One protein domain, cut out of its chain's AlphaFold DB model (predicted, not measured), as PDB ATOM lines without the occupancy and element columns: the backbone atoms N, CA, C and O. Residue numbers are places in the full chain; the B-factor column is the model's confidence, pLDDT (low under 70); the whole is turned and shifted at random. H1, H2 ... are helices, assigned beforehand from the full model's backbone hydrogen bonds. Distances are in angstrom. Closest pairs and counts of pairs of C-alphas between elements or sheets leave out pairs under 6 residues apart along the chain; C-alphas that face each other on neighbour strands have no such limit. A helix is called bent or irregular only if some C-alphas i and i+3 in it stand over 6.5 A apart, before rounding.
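Overview. This is residues 1 to 97 of the 196 residues of an uncharacterized protein of Pseudomonas sp. GV058 (UniProt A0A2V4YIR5). A long helix arm, H1a, crosses one side of three helical pieces, H1b, H3 and H4, which run alternately opposite ways, with H3 between the other two. H1b is the short second arm of bent H1 and folds back over H3; H3 and H4 form a hairpin, and residues 41 to 46 of the long link before it stick out. The printed part has 97 residues with four named helices, H1 to H4 in chain order, no named strand, and class all helix. It is compact, with a radius of gyration of the C-alphas of 13.2 A and spans of 37 by 27 by 17 A.

Along the chain. H1, residues 2 to 33, was assigned as one helix by its hydrogen bonds but is bent: C-alphas 23 and 26 are 9.6 A apart. Arm H1a, residues 2 to 23, runs 31.8 A from C-alpha 2 at (-68.726, 98.665, -31.750); arm H1b, residues 26 to 33, spans 10.2 A. H4, residues 77 to 97, spans 27.3 A and ends at C-alpha 97 at (-67.012, 92.290, -32.460); it is neither bent nor irregular, but only just: C-alphas 91 and 94 are 6.3 A apart. H3 is residues 63 to 73, 15.9 A, and H2 residues 36 to 39, 5.8 A.

Arrangement. H1a touches H4, which touches it with residues 88 to 97 alone, closest at the C-alphas of Gly 6 and Leu 93, 6.2 A, at a steep tilt of 38 degrees, opposite ways. H3 and H4 touch as a helical hairpin, closest at C-alphas 68 and 80, 4.0 A, at a shallow tilt of 24 degrees. H1b touches H3, closest at C-alphas 30 and 66, 6.5 A, at a shallow tilt of 15 degrees, opposite ways. H1b and H2 meet only through their link; H2 and H4 are apart. Every O i to N i+4 pair is within hydrogen-bond range in H1b and H3, against 16 of 18 in H1a and 13 of 17 in H4; H2 is too short for such a pair.

Size, cuts and confidence. The C-alphas of Glu 1 and Ala 74 are the two farthest apart, 38.5 A. The printed part has no cut; the link from H2 to H3, 23 residues, is long. No printed residue is under 70 in pLDDT.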
ATOM      1  N   GLU A   1     -70.769 102.541 -32.454       73.00
ATOM      2  CA  GLU A   1     -70.067 102.261 -31.181       73.00
ATOM      3  C   GLU A   1     -69.127 101.061 -31.280       73.00
ATOM      4  O   GLU A   1     -67.935 101.267 -31.111       73.00
ATOM      5  N   MET A   2     -69.595  99.860 -31.658       85.62
ATOM      6  CA  MET A   2     -68.726  98.665 -31.750       85.62
ATOM      7  C   MET A   2     -67.490  98.827 -32.653       85.62
ATOM      8  O   MET A   2     -66.408  98.416 -32.258       85.62
ATOM      9  N   MET A   3     -67.612  99.485 -33.814       85.69
ATOM     10  CA  MET A   3     -66.458  99.732 -34.698       85.69
ATOM     11  C   MET A   3     -65.366 100.579 -34.027       85.69
ATOM     12  O   MET A   3     -64.185 100.264 -34.125       85.69
ATOM     13  N   ALA A   4     -65.761 101.640 -33.312       88.06
ATOM     14  CA  ALA A   4     -64.819 102.499 -32.599       88.06
ATOM     15  C   ALA A   4     -64.150 101.738 -31.446       88.06
ATOM     16  O   ALA A   4     -62.933 101.782 -31.310       88.06
ATOM     17  N   MET A   5     -64.934 100.973 -30.678       93.69
ATOM     18  CA  MET A   5     -64.428 100.122 -29.601       93.69
ATOM     19  C   MET A   5     -63.382  99.115 -30.100       93.69
ATOM     20  O   MET A   5     -62.332  98.979 -29.472       93.69
ATOM     21  N   GLY A   6     -63.631  98.449 -31.232       91.94
ATOM     22  CA  GLY A   6     -62.677  97.524 -31.845       91.94
ATOM     23  C   GLY A   6     -61.359  98.186 -32.209       91.94
ATOM     24  O   GLY A   6     -60.305  97.718 -31.788       91.94
ATOM     25  N   ASN A   7     -61.418  99.313 -32.923       89.94
ATOM     26  CA  ASN A   7     -60.223 100.064 -33.320       89.94
ATOM     27  C   ASN A   7     -59.422 100.543 -32.102       89.94
ATOM     28  O   ASN A   7     -58.201 100.407 -32.069       89.94
ATOM     29  N   THR A   8     -60.100 101.063 -31.076       92.44
ATOM     30  CA  THR A   8     -59.442 101.479 -29.832       92.44
ATOM     31  C   THR A   8     -58.828 100.286 -29.095       92.44
ATOM     32  O   THR A   8     -57.713 100.400 -28.598       92.44
ATOM     33  N   THR A   9     -59.506  99.137 -29.053       94.44
ATOM     34  CA  THR A   9     -58.990  97.912 -28.414       94.44
ATOM     35  C   THR A   9     -57.740  97.403 -29.130       94.44
ATOM     36  O   THR A   9     -56.743  97.119 -28.473       94.44
ATOM     37  N   LEU A  10     -57.750  97.366 -30.467       95.19
ATOM     38  CA  LEU A  10     -56.571  97.019 -31.264       95.19
ATOM     39  C   LEU A  10     -55.401  97.957 -30.990       95.19
ATOM     40  O   LEU A  10     -54.298  97.495 -30.709       95.19
ATOM     41  N   PHE A  11     -55.648  99.268 -31.025       93.56
ATOM     42  CA  PHE A  11     -54.608 100.255 -30.763       93.56
ATOM     43  C   PHE A  11     -53.993 100.064 -29.370       93.56
ATOM     44  O   PHE A  11     -52.775  99.982 -29.239       93.56
ATOM     45  N   LEU A  12     -54.826  99.929 -28.334       94.69
ATOM     46  CA  LEU A  12     -54.377  99.741 -26.951       94.69
ATOM     47  C   LEU A  12     -53.718  98.376 -26.701       94.69
ATOM     48  O   LEU A  12     -53.007  98.222 -25.706       94.69
ATOM     49  N   ASP A  13     -53.909  97.398 -27.587       96.00
ATOM     50  CA  ASP A  13     -53.186  96.132 -27.529       96.00
ATOM     51  C   ASP A  13     -51.831  96.193 -28.241       96.00
ATOM     52  O   ASP A  13     -50.786  95.945 -27.636       96.00
ATOM     53  N   VAL A  14     -51.849  96.547 -29.526       95.88
ATOM     54  CA  VAL A  14     -50.729  96.342 -30.450       95.88
ATOM     55  C   VAL A  14     -49.702  97.464 -30.379       95.88
ATOM     56  O   VAL A  14     -48.497  97.199 -30.462       95.88
ATOM     57  N   PHE A  15     -50.132  98.717 -30.193       95.00
ATOM     58  CA  PHE A  15     -49.200  99.842 -30.111       95.00
ATOM     59  C   PHE A  15     -48.252  99.721 -28.903       95.00
ATOM     60  O   PHE A  15     -47.040  99.833 -29.107       95.00
ATOM     61  N   PRO A  16     -48.717  99.414 -27.670       95.38
ATOM     62  CA  PRO A  16     -47.813  99.222 -26.536       95.38
ATOM     63  C   PRO A  16     -46.812  98.079 -26.725       95.38
ATOM     64  O   PRO A  16     -45.686  98.187 -26.244       95.38
ATOM     65  N   LEU A  17     -47.183  97.008 -27.441       97.06
ATOM     66  CA  LEU A  17     -46.259  95.918 -27.776       97.06
ATOM     67  C   LEU A  17     -45.120  96.416 -28.675       97.06
ATOM     68  O   LEU A  17     -43.953  96.168 -28.372       97.06
ATOM     69  N   HIS A  18     -45.442  97.179 -29.725       96.69
ATOM     70  CA  HIS A  18     -44.438  97.788 -30.604       96.69
ATOM     71  C   HIS A  18     -43.566  98.809 -29.873       96.69
ATOM     72  O   HIS A  18     -42.350  98.810 -30.054       96.69
ATOM     73  N   ALA A  19     -44.163  99.664 -29.040       96.81
ATOM     74  CA  ALA A  19     -43.431 100.652 -28.254       96.81
ATOM     75  C   ALA A  19     -42.458  99.974 -27.278       96.81
ATOM     76  O   ALA A  19     -41.279 100.328 -27.238       96.81
ATOM     77  N   PHE A  20     -42.922  98.947 -26.556       97.00
ATOM     78  CA  PHE A  20     -42.083  98.164 -25.654       97.00
ATOM     79  C   PHE A  20     -40.950  97.467 -26.408       97.00
ATOM     80  O   PHE A  20     -39.797  97.578 -26.004       97.00
ATOM     81  N   TYR A  21     -41.250  96.789 -27.519       97.81
ATOM     82  CA  TYR A  21     -40.240  96.149 -28.362       97.81
ATOM     83  C   TYR A  21     -39.193  97.150 -28.863       97.81
ATOM     84  O   TYR A  21     -37.998  96.897 -28.743       97.81
ATOM     85  N   LYS A  22     -39.620  98.319 -29.352       97.19
ATOM     86  CA  LYS A  22     -38.718  99.368 -29.841       97.19
ATOM     87  C   LYS A  22     -37.778  99.892 -28.750       97.19
ATOM     88  O   LYS A  22     -36.633 100.217 -29.047       97.19
ATOM     89  N   GLU A  23     -38.249  99.994 -27.509       97.94
ATOM     90  CA  GLU A  23     -37.454 100.498 -26.381       97.94
ATOM     91  C   GLU A  23     -36.580  99.412 -25.727       97.94
ATOM     92  O   GLU A  23     -35.472  99.692 -25.273       97.94
ATOM     93  N   ARG A  24     -37.083  98.176 -25.637       97.56
ATOM     94  CA  ARG A  24     -36.526  97.108 -24.786       97.56
ATOM     95  C   ARG A  24     -35.975  95.908 -25.554       97.56
ATOM     96  O   ARG A  24     -35.233  95.117 -24.973       97.56
ATOM     97  N   GLY A  25     -36.303  95.780 -26.835       97.62
ATOM     98  CA  GLY A  25     -35.885  94.685 -27.708       97.62
ATOM     99  C   GLY A  25     -36.652  93.375 -27.498       97.62
ATOM    100  O   GLY A  25     -37.435  93.218 -26.555       97.62
ATOM    101  N   LEU A  26     -36.399  92.409 -28.390       97.81
ATOM    102  CA  LEU A  26     -37.102  91.120 -28.432       97.81
ATOM    103  C   LEU A  26     -36.942  90.296 -27.145       97.81
ATOM    104  O   LEU A  26     -37.923  89.757 -26.645       97.81
ATOM    105  N   GLY A  27     -35.733  90.215 -26.581       97.12
ATOM    106  CA  GLY A  27     -35.482  89.361 -25.410       97.12
ATOM    107  C   GLY A  27     -36.298  89.772 -24.177       97.12
ATOM    108  O   GLY A  27     -36.872  88.931 -23.483       97.12
ATOM    109  N   LEU A  28     -36.415  91.080 -23.918       97.31
ATOM    110  CA  LEU A  28     -37.295  91.569 -22.853       97.31
ATOM    111  C   LEU A  28     -38.768  91.398 -23.222       97.31
ATOM    112  O   LEU A  28     -39.562  91.053 -22.351       97.31
ATOM    113  N   LEU A  29     -39.140  91.593 -24.489       97.06
ATOM    114  CA  LEU A  29     -40.515  91.369 -24.924       97.06
ATOM    115  C   LEU A  29     -40.948  89.926 -24.639       97.06
ATOM    116  O   LEU A  29     -41.961  89.728 -23.975       97.06
ATOM    117  N   GLU A  30     -40.163  88.934 -25.061       96.50
ATOM    118  CA  GLU A  30     -40.448  87.508 -24.860       96.50
ATOM    119  C   GLU A  30     -40.662  87.166 -23.378       96.50
ATOM    120  O   GLU A  30     -41.666  86.553 -23.002       96.50
ATOM    121  N   THR A  31     -39.737  87.598 -22.519       95.56
ATOM    122  CA  THR A  31     -39.796  87.304 -21.078       95.56
ATOM    123  C   THR A  31     -40.968  87.999 -20.382       95.56
ATOM    124  O   THR A  31     -41.580  87.427 -19.473       95.56
ATOM    125  N   CYS A  32     -41.324  89.212 -20.811       95.38
ATOM    126  CA  CYS A  32     -42.393  89.998 -20.201       95.38
ATOM    127  C   CYS A  32     -43.789  89.670 -20.746       95.38
ATOM    128  O   CYS A  32     -44.766  89.871 -20.021       95.38
ATOM    129  N   LEU A  33     -43.913  89.141 -21.968       95.19
ATOM    130  CA  LEU A  33     -45.199  88.992 -22.659       95.19
ATOM    131  C   LEU A  33     -46.210  88.162 -21.857       95.19
ATOM    132  O   LEU A  33     -47.351  88.577 -21.674       95.19
ATOM    133  N   ARG A  34     -45.768  87.044 -21.265       92.38
ATOM    134  CA  ARG A  34     -46.610  86.186 -20.403       92.38
ATOM    135  C   ARG A  34     -47.107  86.884 -19.142       92.38
ATOM    136  O   ARG A  34     -48.153  86.525 -18.607       92.38
ATOM    137  N   SER A  35     -46.343  87.854 -18.652       93.56
ATOM    138  CA  SER A  35     -46.659  88.604 -17.439       93.56
ATOM    139  C   SER A  35     -47.497  89.849 -17.719       93.56
ATOM    140  O   SER A  35     -47.990  90.451 -16.767       93.56
ATOM    141  N   ARG A  36     -47.688  90.225 -18.992       94.12
ATOM    142  CA  ARG A  36     -48.408  91.439 -19.401       94.12
ATOM    143  C   ARG A  36     -49.801  91.518 -18.788       94.12
ATOM    144  O   ARG A  36     -50.145  92.554 -18.238       94.12
ATOM    145  N   LYS A  37     -50.563  90.425 -18.784       93.94
ATOM    146  CA  LYS A  37     -51.899  90.387 -18.168       93.94
ATOM    147  C   LYS A  37     -51.940  90.810 -16.697       93.94
ATOM    148  O   LYS A  37     -52.910  91.404 -16.241       93.94
ATOM    149  N   ASN A  38     -50.854  90.582 -15.957       92.25
ATOM    150  CA  ASN A  38     -50.788  90.883 -14.528       92.25
ATOM    151  C   ASN A  38     -50.770  92.389 -14.233       92.25
ATOM    152  O   ASN A  38     -50.863  92.764 -13.064       92.25
ATOM    153  N   ILE A  39     -50.596  93.240 -15.249       91.81
ATOM    154  CA  ILE A  39     -50.617  94.694 -15.074       91.81
ATOM    155  C   ILE A  39     -52.045  95.249 -15.039       91.81
ATOM    156  O   ILE A  39     -52.211  96.356 -14.542       91.81
ATOM    157  N   TYR A  40     -53.053  94.504 -15.518       90.50
ATOM    158  CA  TYR A  40     -54.427  94.998 -15.668       90.50
ATOM    159  C   TYR A  40     -54.970  95.619 -14.370       90.50
ATOM    160  O   TYR A  40     -55.295  96.804 -14.345       90.50
ATOM    161  N   ASP A  41     -54.921  94.861 -13.269       83.81
ATOM    162  CA  ASP A  41     -55.393  95.310 -11.949       83.81
ATOM    163  C   ASP A  41     -54.331  96.065 -11.128       83.81
ATOM    164  O   ASP A  41     -54.618  96.578 -10.046       83.81
ATOM    165  N   LYS A  42     -53.074  96.088 -11.590       86.75
ATOM    166  CA  LYS A  42     -51.930  96.623 -10.825       86.75
ATOM    167  C   LYS A  42     -51.438  97.978 -11.325       86.75
ATOM    168  O   LYS A  42     -50.700  98.648 -10.604       86.75
ATOM    169  N   ALA A  43     -51.785  98.359 -12.550       81.81
ATOM    170  CA  ALA A  43     -51.364  99.618 -13.142       81.81
ATOM    171  C   ALA A  43     -52.025 100.815 -12.437       81.81
ATOM    172  O   ALA A  43     -53.196 100.770 -12.059       81.81
ATOM    173  N   GLN A  44     -51.264 101.899 -12.271       81.12
ATOM    174  CA  GLN A  44     -51.779 103.197 -11.835       81.12
ATOM    175  C   GLN A  44     -51.304 104.278 -12.821       81.12
ATOM    176  O   GLN A  44     -50.104 104.556 -12.861       81.12
ATOM    177  N   PRO A  45     -52.209 104.886 -13.616       83.06
ATOM    178  CA  PRO A  45     -53.648 104.600 -13.688       83.06
ATOM    179  C   PRO A  45     -53.955 103.185 -14.230       83.06
ATOM    180  O   PRO A  45     -53.080 102.579 -14.853       83.06
ATOM    181  N   PRO A  46     -55.174 102.655 -13.996       87.31
ATOM    182  CA  PRO A  46     -55.587 101.355 -14.520       87.31
ATOM    183  C   PRO A  46     -55.451 101.275 -16.039       87.31
ATOM    184  O   PRO A  46     -55.570 102.283 -16.742       87.31
ATOM    185  N   VAL A  47     -55.249 100.062 -16.550       90.75
ATOM    186  CA  VAL A  47     -55.225  99.827 -17.995       90.75
ATOM    187  C   VAL A  47     -56.593 100.165 -18.584       90.75
ATOM    188  O   VAL A  47     -57.611  99.597 -18.191       90.75
ATOM    189  N   LEU A  48     -56.614 101.067 -19.564       92.38
ATOM    190  CA  LEU A  48     -57.809 101.307 -20.359       92.38
ATOM    191  C   LEU A  48     -58.041 100.102 -21.278       92.38
ATOM    192  O   LEU A  48     -57.225  99.823 -22.153       92.38
ATOM    193  N   TRP A  49     -59.151  99.395 -21.082       94.69
ATOM    194  CA  TRP A  49     -59.505  98.221 -21.881       94.69
ATOM    195  C   TRP A  49     -60.997  98.235 -22.244       94.69
ATOM    196  O   TRP A  49     -61.817  97.695 -21.502       94.69
ATOM    197  N   PRO A  50     -61.376  98.901 -23.354       92.69
ATOM    198  CA  PRO A  50     -62.772  99.248 -23.643       92.69
ATOM    199  C   PRO A  50     -63.721  98.061 -23.828       92.69
ATOM    200  O   PRO A  50     -64.912  98.202 -23.573       92.69
ATOM    201  N   ILE A  51     -63.209  96.914 -24.280       92.56
ATOM    202  CA  ILE A  51     -64.000  95.692 -24.486       92.56
ATOM    203  C   ILE A  51     -64.352  94.971 -23.170       92.56
ATOM    204  O   ILE A  51     -65.225  94.105 -23.157       92.56
ATOM    205  N   GLY A  52     -63.694  95.338 -22.066       92.31
ATOM    206  CA  GLY A  52     -63.847  94.674 -20.774       92.31
ATOM    207  C   GLY A  52     -63.044  93.373 -20.681       92.31
ATOM    208  O   GLY A  52     -62.896  92.624 -21.649       92.31
ATOM    209  N   ASN A  53     -62.491  93.107 -19.496       93.50
ATOM    210  CA  ASN A  53     -61.642  91.936 -19.254       93.50
ATOM    211  C   ASN A  53     -62.448  90.627 -19.184       93.50
ATOM    212  O   ASN A  53     -61.910  89.547 -19.397       93.50
ATOM    213  N   GLU A  54     -63.746  90.729 -18.900       91.38
ATOM    214  CA  GLU A  54     -64.712  89.634 -18.917       91.38
ATOM    215  C   GLU A  54     -65.020  89.125 -20.329       91.38
ATOM    216  O   GLU A  54     -65.297  87.939 -20.501       91.38
ATOM    217  N   THR A  55     -64.958  90.006 -21.332       91.25
ATOM    218  CA  THR A  55     -65.203  89.660 -22.738       91.25
ATOM    219  C   THR A  55     -63.923  89.177 -23.413       91.25
ATOM    220  O   THR A  55     -63.939  88.193 -24.150       91.25
ATOM    221  N   LEU A  56     -62.806  89.866 -23.160       94.69
ATOM    222  CA  LEU A  56     -61.491  89.530 -23.696       94.69
ATOM    223  C   LEU A  56     -60.419  89.837 -22.645       94.69
ATOM    224  O   LEU A  56     -60.163  91.006 -22.354       94.69
ATOM    225  N   GLU A  57     -59.775  88.798 -22.107       95.31
ATOM    226  CA  GLU A  57     -58.736  88.951 -21.080       95.31
ATOM    227  C   GLU A  57     -57.555  89.771 -21.628       95.31
ATOM    228  O   GLU A  57     -56.913  89.409 -22.625       95.31
ATOM    229  N   PHE A  58     -57.258  90.886 -20.958       95.56
ATOM    230  CA  PHE A  58     -56.167  91.779 -21.315       95.56
ATOM    231  C   PHE A  58     -54.818  91.058 -21.243       95.56
ATOM    232  O   PHE A  58     -54.503  90.367 -20.274       95.56
ATOM    233  N   GLY A  59     -53.961  91.296 -22.238       94.69
ATOM    234  CA  GLY A  59     -52.583  90.811 -22.211       94.69
ATOM    235  C   GLY A  59     -52.462  89.290 -22.309       94.69
ATOM    236  O   GLY A  59     -51.449  88.738 -21.870       94.69
ATOM    237  N   THR A  60     -53.473  88.618 -22.871       95.12
ATOM    238  CA  THR A  60     -53.410  87.188 -23.187       95.12
ATOM    239  C   THR A  60     -52.216  86.911 -24.100       95.12
ATOM    240  O   THR A  60     -52.010  87.566 -25.122       95.12
ATOM    241  N   ASN A  61     -51.390  85.940 -23.706       94.62
ATOM    242  CA  ASN A  61     -50.155  85.612 -24.409       94.62
ATOM    243  C   ASN A  61     -50.429  84.712 -25.621       94.62
ATOM    244  O   ASN A  61     -50.333  83.485 -25.529       94.62
ATOM    245  N   HIS A  62     -50.754  85.338 -26.747       96.94
ATOM    246  CA  HIS A  62     -50.911  84.681 -28.040       96.94
ATOM    247  C   HIS A  62     -49.556  84.470 -28.724       96.94
ATOM    248  O   HIS A  62     -48.671  85.326 -28.665       96.94
ATOM    249  N   SER A  63     -49.381  83.315 -29.375       97.25
ATOM    250  CA  SER A  63     -48.090  82.928 -29.965       97.25
ATOM    251  C   SER A  63     -47.697  83.821 -31.140       97.25
ATOM    252  O   SER A  63     -46.518  84.054 -31.394       97.25
ATOM    253  N   GLU A  64     -48.709  84.337 -31.829       98.31
ATOM    254  CA  GLU A  64     -48.622  85.195 -33.003       98.31
ATOM    255  C   GLU A  64     -47.897  86.501 -32.670       98.31
ATOM    256  O   GLU A  64     -47.112  86.981 -33.482       98.31
ATOM    257  N   ILE A  65     -48.074  87.023 -31.448       98.38
ATOM    258  CA  ILE A  65     -47.397  88.240 -30.994       98.38
ATOM    259  C   ILE A  65     -45.883  88.035 -31.034       98.38
ATOM    260  O   ILE A  65     -45.184  88.773 -31.718       98.38
ATOM    261  N   LEU A  66     -45.364  87.022 -30.333       98.38
ATOM    262  CA  LEU A  66     -43.920  86.782 -30.278       98.38
ATOM    263  C   LEU A  66     -43.354  86.477 -31.672       98.38
ATOM    264  O   LEU A  66     -42.366  87.089 -32.073       98.38
ATOM    265  N   LYS A  67     -44.032  85.610 -32.435       98.62
ATOM    266  CA  LYS A  67     -43.640  85.253 -33.807       98.62
ATOM    267  C   LYS A  67     -43.550  86.465 -34.730       98.62
ATOM    268  O   LYS A  67     -42.706  86.484 -35.625       98.62
ATOM    269  N   ALA A  68     -44.411  87.463 -34.541       98.50
ATOM    270  CA  ALA A  68     -44.338  88.691 -35.313       98.50
ATOM    271  C   ALA A  68     -43.017  89.423 -35.069       98.50
ATOM    272  O   ALA A  68     -42.280  89.692 -36.014       98.50
ATOM    273  N   PHE A  69     -42.668  89.676 -33.807       98.44
ATOM    274  CA  PHE A  69     -41.434  90.388 -33.469       98.44
ATOM    275  C   PHE A  69     -40.171  89.572 -33.786       98.44
ATOM    276  O   PHE A  69     -39.178  90.141 -34.233       98.44
ATOM    277  N   GLU A  70     -40.213  88.242 -33.665       98.62
ATOM    278  CA  GLU A  70     -39.154  87.357 -34.175       98.62
ATOM    279  C   GLU A  70     -38.971  87.500 -35.693       98.62
ATOM    280  O   GLU A  70     -37.844  87.545 -36.190       98.62
ATOM    281  N   ALA A  71     -40.068  87.609 -36.448       98.62
ATOM    282  CA  ALA A  71     -40.004  87.833 -37.886       98.62
ATOM    283  C   ALA A  71     -39.423  89.216 -38.235       98.62
ATOM    284  O   ALA A  71     -38.717  89.322 -39.239       98.62
ATOM    285  N   ILE A  72     -39.651  90.247 -37.409       97.81
ATOM    286  CA  ILE A  72     -38.990  91.557 -37.554       97.81
ATOM    287  C   ILE A  72     -37.473  91.416 -37.389       97.81
ATOM    288  O   ILE A  72     -36.738  91.854 -38.272       97.81
ATOM    289  N   GLU A  73     -37.000  90.768 -36.319       97.88
ATOM    290  CA  GLU A  73     -35.562  90.532 -36.081       97.88
ATOM    291  C   GLU A  73     -34.907  89.730 -37.217       97.88
ATOM    292  O   GLU A  73     -33.770  89.991 -37.607       97.88
ATOM    293  N   ALA A  74     -35.641  88.783 -37.806       98.25
ATOM    294  CA  ALA A  74     -35.191  88.012 -38.963       98.25
ATOM    295  C   ALA A  74     -35.241  88.792 -40.297       98.25
ATOM    296  O   ALA A  74     -34.908  88.236 -41.346       98.25
ATOM    297  N   GLY A  75     -35.687  90.053 -40.294       97.56
ATOM    298  CA  GLY A  75     -35.829  90.888 -41.490       97.56
ATOM    299  C   GLY A  75     -37.025  90.530 -42.381       97.56
ATOM    300  O   GLY A  75     -37.119  91.011 -43.510       97.56
ATOM    301  N   ASN A  76     -37.961  89.703 -41.904       97.69
ATOM    302  CA  ASN A  76     -39.142  89.268 -42.647       97.69
ATOM    303  C   ASN A  76     -40.400  90.047 -42.228       97.69
ATOM    304  O   ASN A  76     -41.307  89.528 -41.572       97.69
ATOM    305  N   ILE A  77     -40.464  91.311 -42.655       95.62
ATOM    306  CA  ILE A  77     -41.561  92.229 -42.313       95.62
ATOM    307  C   ILE A  77     -42.919  91.722 -42.808       95.62
ATOM    308  O   ILE A  77     -43.896  91.790 -42.070       95.62
ATOM    309  N   ALA A  78     -42.995  91.152 -44.015       96.12
ATOM    310  CA  ALA A  78     -44.253  90.623 -44.545       96.12
ATOM    311  C   ALA A  78     -44.829  89.520 -43.642       96.12
ATOM    312  O   ALA A  78     -46.023  89.524 -43.339       96.12
ATOM    313  N   LYS A  79     -43.973  88.616 -43.146       98.19
ATOM    314  CA  LYS A  79     -44.397  87.572 -42.210       98.19
ATOM    315  C   LYS A  79     -44.766  88.137 -40.840       98.19
ATOM    316  O   LYS A  79     -45.730  87.668 -40.242       98.19
ATOM    317  N   SER A  80     -44.052  89.159 -40.363       98.19
ATOM    318  CA  SER A  80     -44.440  89.873 -39.141       98.19
ATOM    319  C   SER A  80     -45.846  90.458 -39.248       98.19
ATOM    320  O   SER A  80     -46.640  90.310 -38.324       98.19
ATOM    321  N   VAL A  81     -46.157  91.117 -40.368       97.56
ATOM    322  CA  VAL A  81     -47.477  91.714 -40.605       97.56
ATOM    323  C   VAL A  81     -48.559  90.639 -40.659       97.56
ATOM    324  O   VAL A  81     -49.623  90.836 -40.088       97.56
ATOM    325  N   GLU A  82     -48.289  89.487 -41.276       98.19
ATOM    326  CA  GLU A  82     -49.228  88.360 -41.290       98.19
ATOM    327  C   GLU A  82     -49.548  87.856 -39.875       98.19
ATOM    328  O   GLU A  82     -50.717  87.667 -39.544       98.19
ATOM    329  N   TYR A  83     -48.532  87.679 -39.025       98.62
ATOM    330  CA  TYR A  83     -48.737  87.241 -37.643       98.62
ATOM    331  C   TYR A  83     -49.488  88.278 -36.802       98.62
ATOM    332  O   TYR A  83     -50.405  87.911 -36.067       98.62
ATOM    333  N   LEU A  84     -49.154  89.566 -36.928       98.19
ATOM    334  CA  LEU A  84     -49.901  90.627 -36.244       98.19
ATOM    335  C   LEU A  84     -51.345  90.688 -36.731       98.19
ATOM    336  O   LEU A  84     -52.248  90.743 -35.907       98.19
ATOM    337  N   ALA A  85     -51.577  90.606 -38.041       97.81
ATOM    338  CA  ALA A  85     -52.923  90.588 -38.593       97.81
ATOM    339  C   ALA A  85     -53.734  89.396 -38.065       97.81
ATOM    340  O   ALA A  85     -54.886  89.582 -37.688       97.81
ATOM    341  N   ASP A  86     -53.159  88.192 -37.979       98.25
ATOM    342  CA  ASP A  86     -53.880  87.049 -37.399       98.25
ATOM    343  C   ASP A  86     -54.215  87.304 -35.921       98.25
ATOM    344  O   ASP A  86     -55.364  87.128 -35.522       98.25
ATOM    345  N   HIS A  87     -53.279  87.837 -35.126       98.31
ATOM    346  CA  HIS A  87     -53.555  88.228 -33.739       98.31
ATOM    347  C   HIS A  87     -54.687  89.261 -33.633       98.31
ATOM    348  O   HIS A  87     -55.677  89.047 -32.931       98.31
ATOM    349  N   GLU A  88     -54.595  90.355 -34.381       97.75
ATOM    350  CA  GLU A  88     -55.594  91.422 -34.388       97.75
ATOM    351  C   GLU A  88     -56.972  90.920 -34.835       97.75
ATOM    352  O   GLU A  88     -57.987  91.176 -34.186       97.75
ATOM    353  N   GLN A  89     -57.036  90.184 -35.944       97.50
ATOM    354  CA  GLN A  89     -58.301  89.803 -36.564       97.50
ATOM    355  C   GLN A  89     -58.964  88.612 -35.878       97.50
ATOM    356  O   GLN A  89     -60.196  88.590 -35.781       97.50
ATOM    357  N   ARG A  90     -58.180  87.622 -35.432       97.69
ATOM    358  CA  ARG A  90     -58.670  86.371 -34.836       97.69
ATOM    359  C   ARG A  90     -58.757  86.445 -33.323       97.69
ATOM    360  O   ARG A  90     -59.771  86.037 -32.770       97.69
ATOM    361  N   ASN A  91     -57.721  86.944 -32.656       97.25
ATOM    362  CA  ASN A  91     -57.661  86.897 -31.196       97.25
ATOM    363  C   ASN A  91     -58.325  88.118 -30.549       97.25
ATOM    364  O   ASN A  91     -58.819  88.003 -29.432       97.25
ATOM    365  N   ILE A  92     -58.392  89.257 -31.252       96.75
ATOM    366  CA  ILE A  92     -59.007  90.483 -30.721       96.75
ATOM    367  C   ILE A  92     -60.361  90.762 -31.372       96.75
ATOM    368  O   ILE A  92     -61.392  90.675 -30.708       96.75
ATOM    369  N   LEU A  93     -60.403  91.088 -32.667       96.50
ATOM    370  CA  LEU A  93     -61.636  91.569 -33.296       96.50
ATOM    371  C   LEU A  93     -62.722  90.496 -33.411       96.50
ATOM    372  O   LEU A  93     -63.910  90.819 -33.339       96.50
ATOM    373  N   GLN A  94     -62.351  89.227 -33.603       96.19
ATOM    374  CA  GLN A  94     -63.338  88.154 -33.699       96.19
ATOM    375  C   GLN A  94     -64.175  88.019 -32.415       96.19
ATOM    376  O   GLN A  94     -65.403  88.110 -32.520       96.19
ATOM    377  N   PRO A  95     -63.585  87.840 -31.218       94.56
ATOM    378  CA  PRO A  95     -64.360  87.808 -29.980       94.56
ATOM    379  C   PRO A  95     -64.935  89.179 -29.601       94.56
ATOM    380  O   PRO A  95     -66.055  89.232 -29.105       94.56
ATOM    381  N   ALA A  96     -64.228  90.284 -29.875       92.56
ATOM    382  CA  ALA A  96     -64.681  91.619 -29.477       92.56
ATOM    383  C   ALA A  96     -65.891  92.129 -30.278       92.56
ATOM    384  O   ALA A  96     -66.668  92.939 -29.779       92.56
ATOM    385  N   MET A  97     -66.029  91.711 -31.540       93.75
ATOM    386  CA  MET A  97     -67.012  92.290 -32.460       93.75
ATOM    387  C   MET A  97     -67.673  91.254 -33.360       93.75
ATOM    388  O   MET A  97     -68.898  91.169 -33.411       93.75
TER     389      MET A  97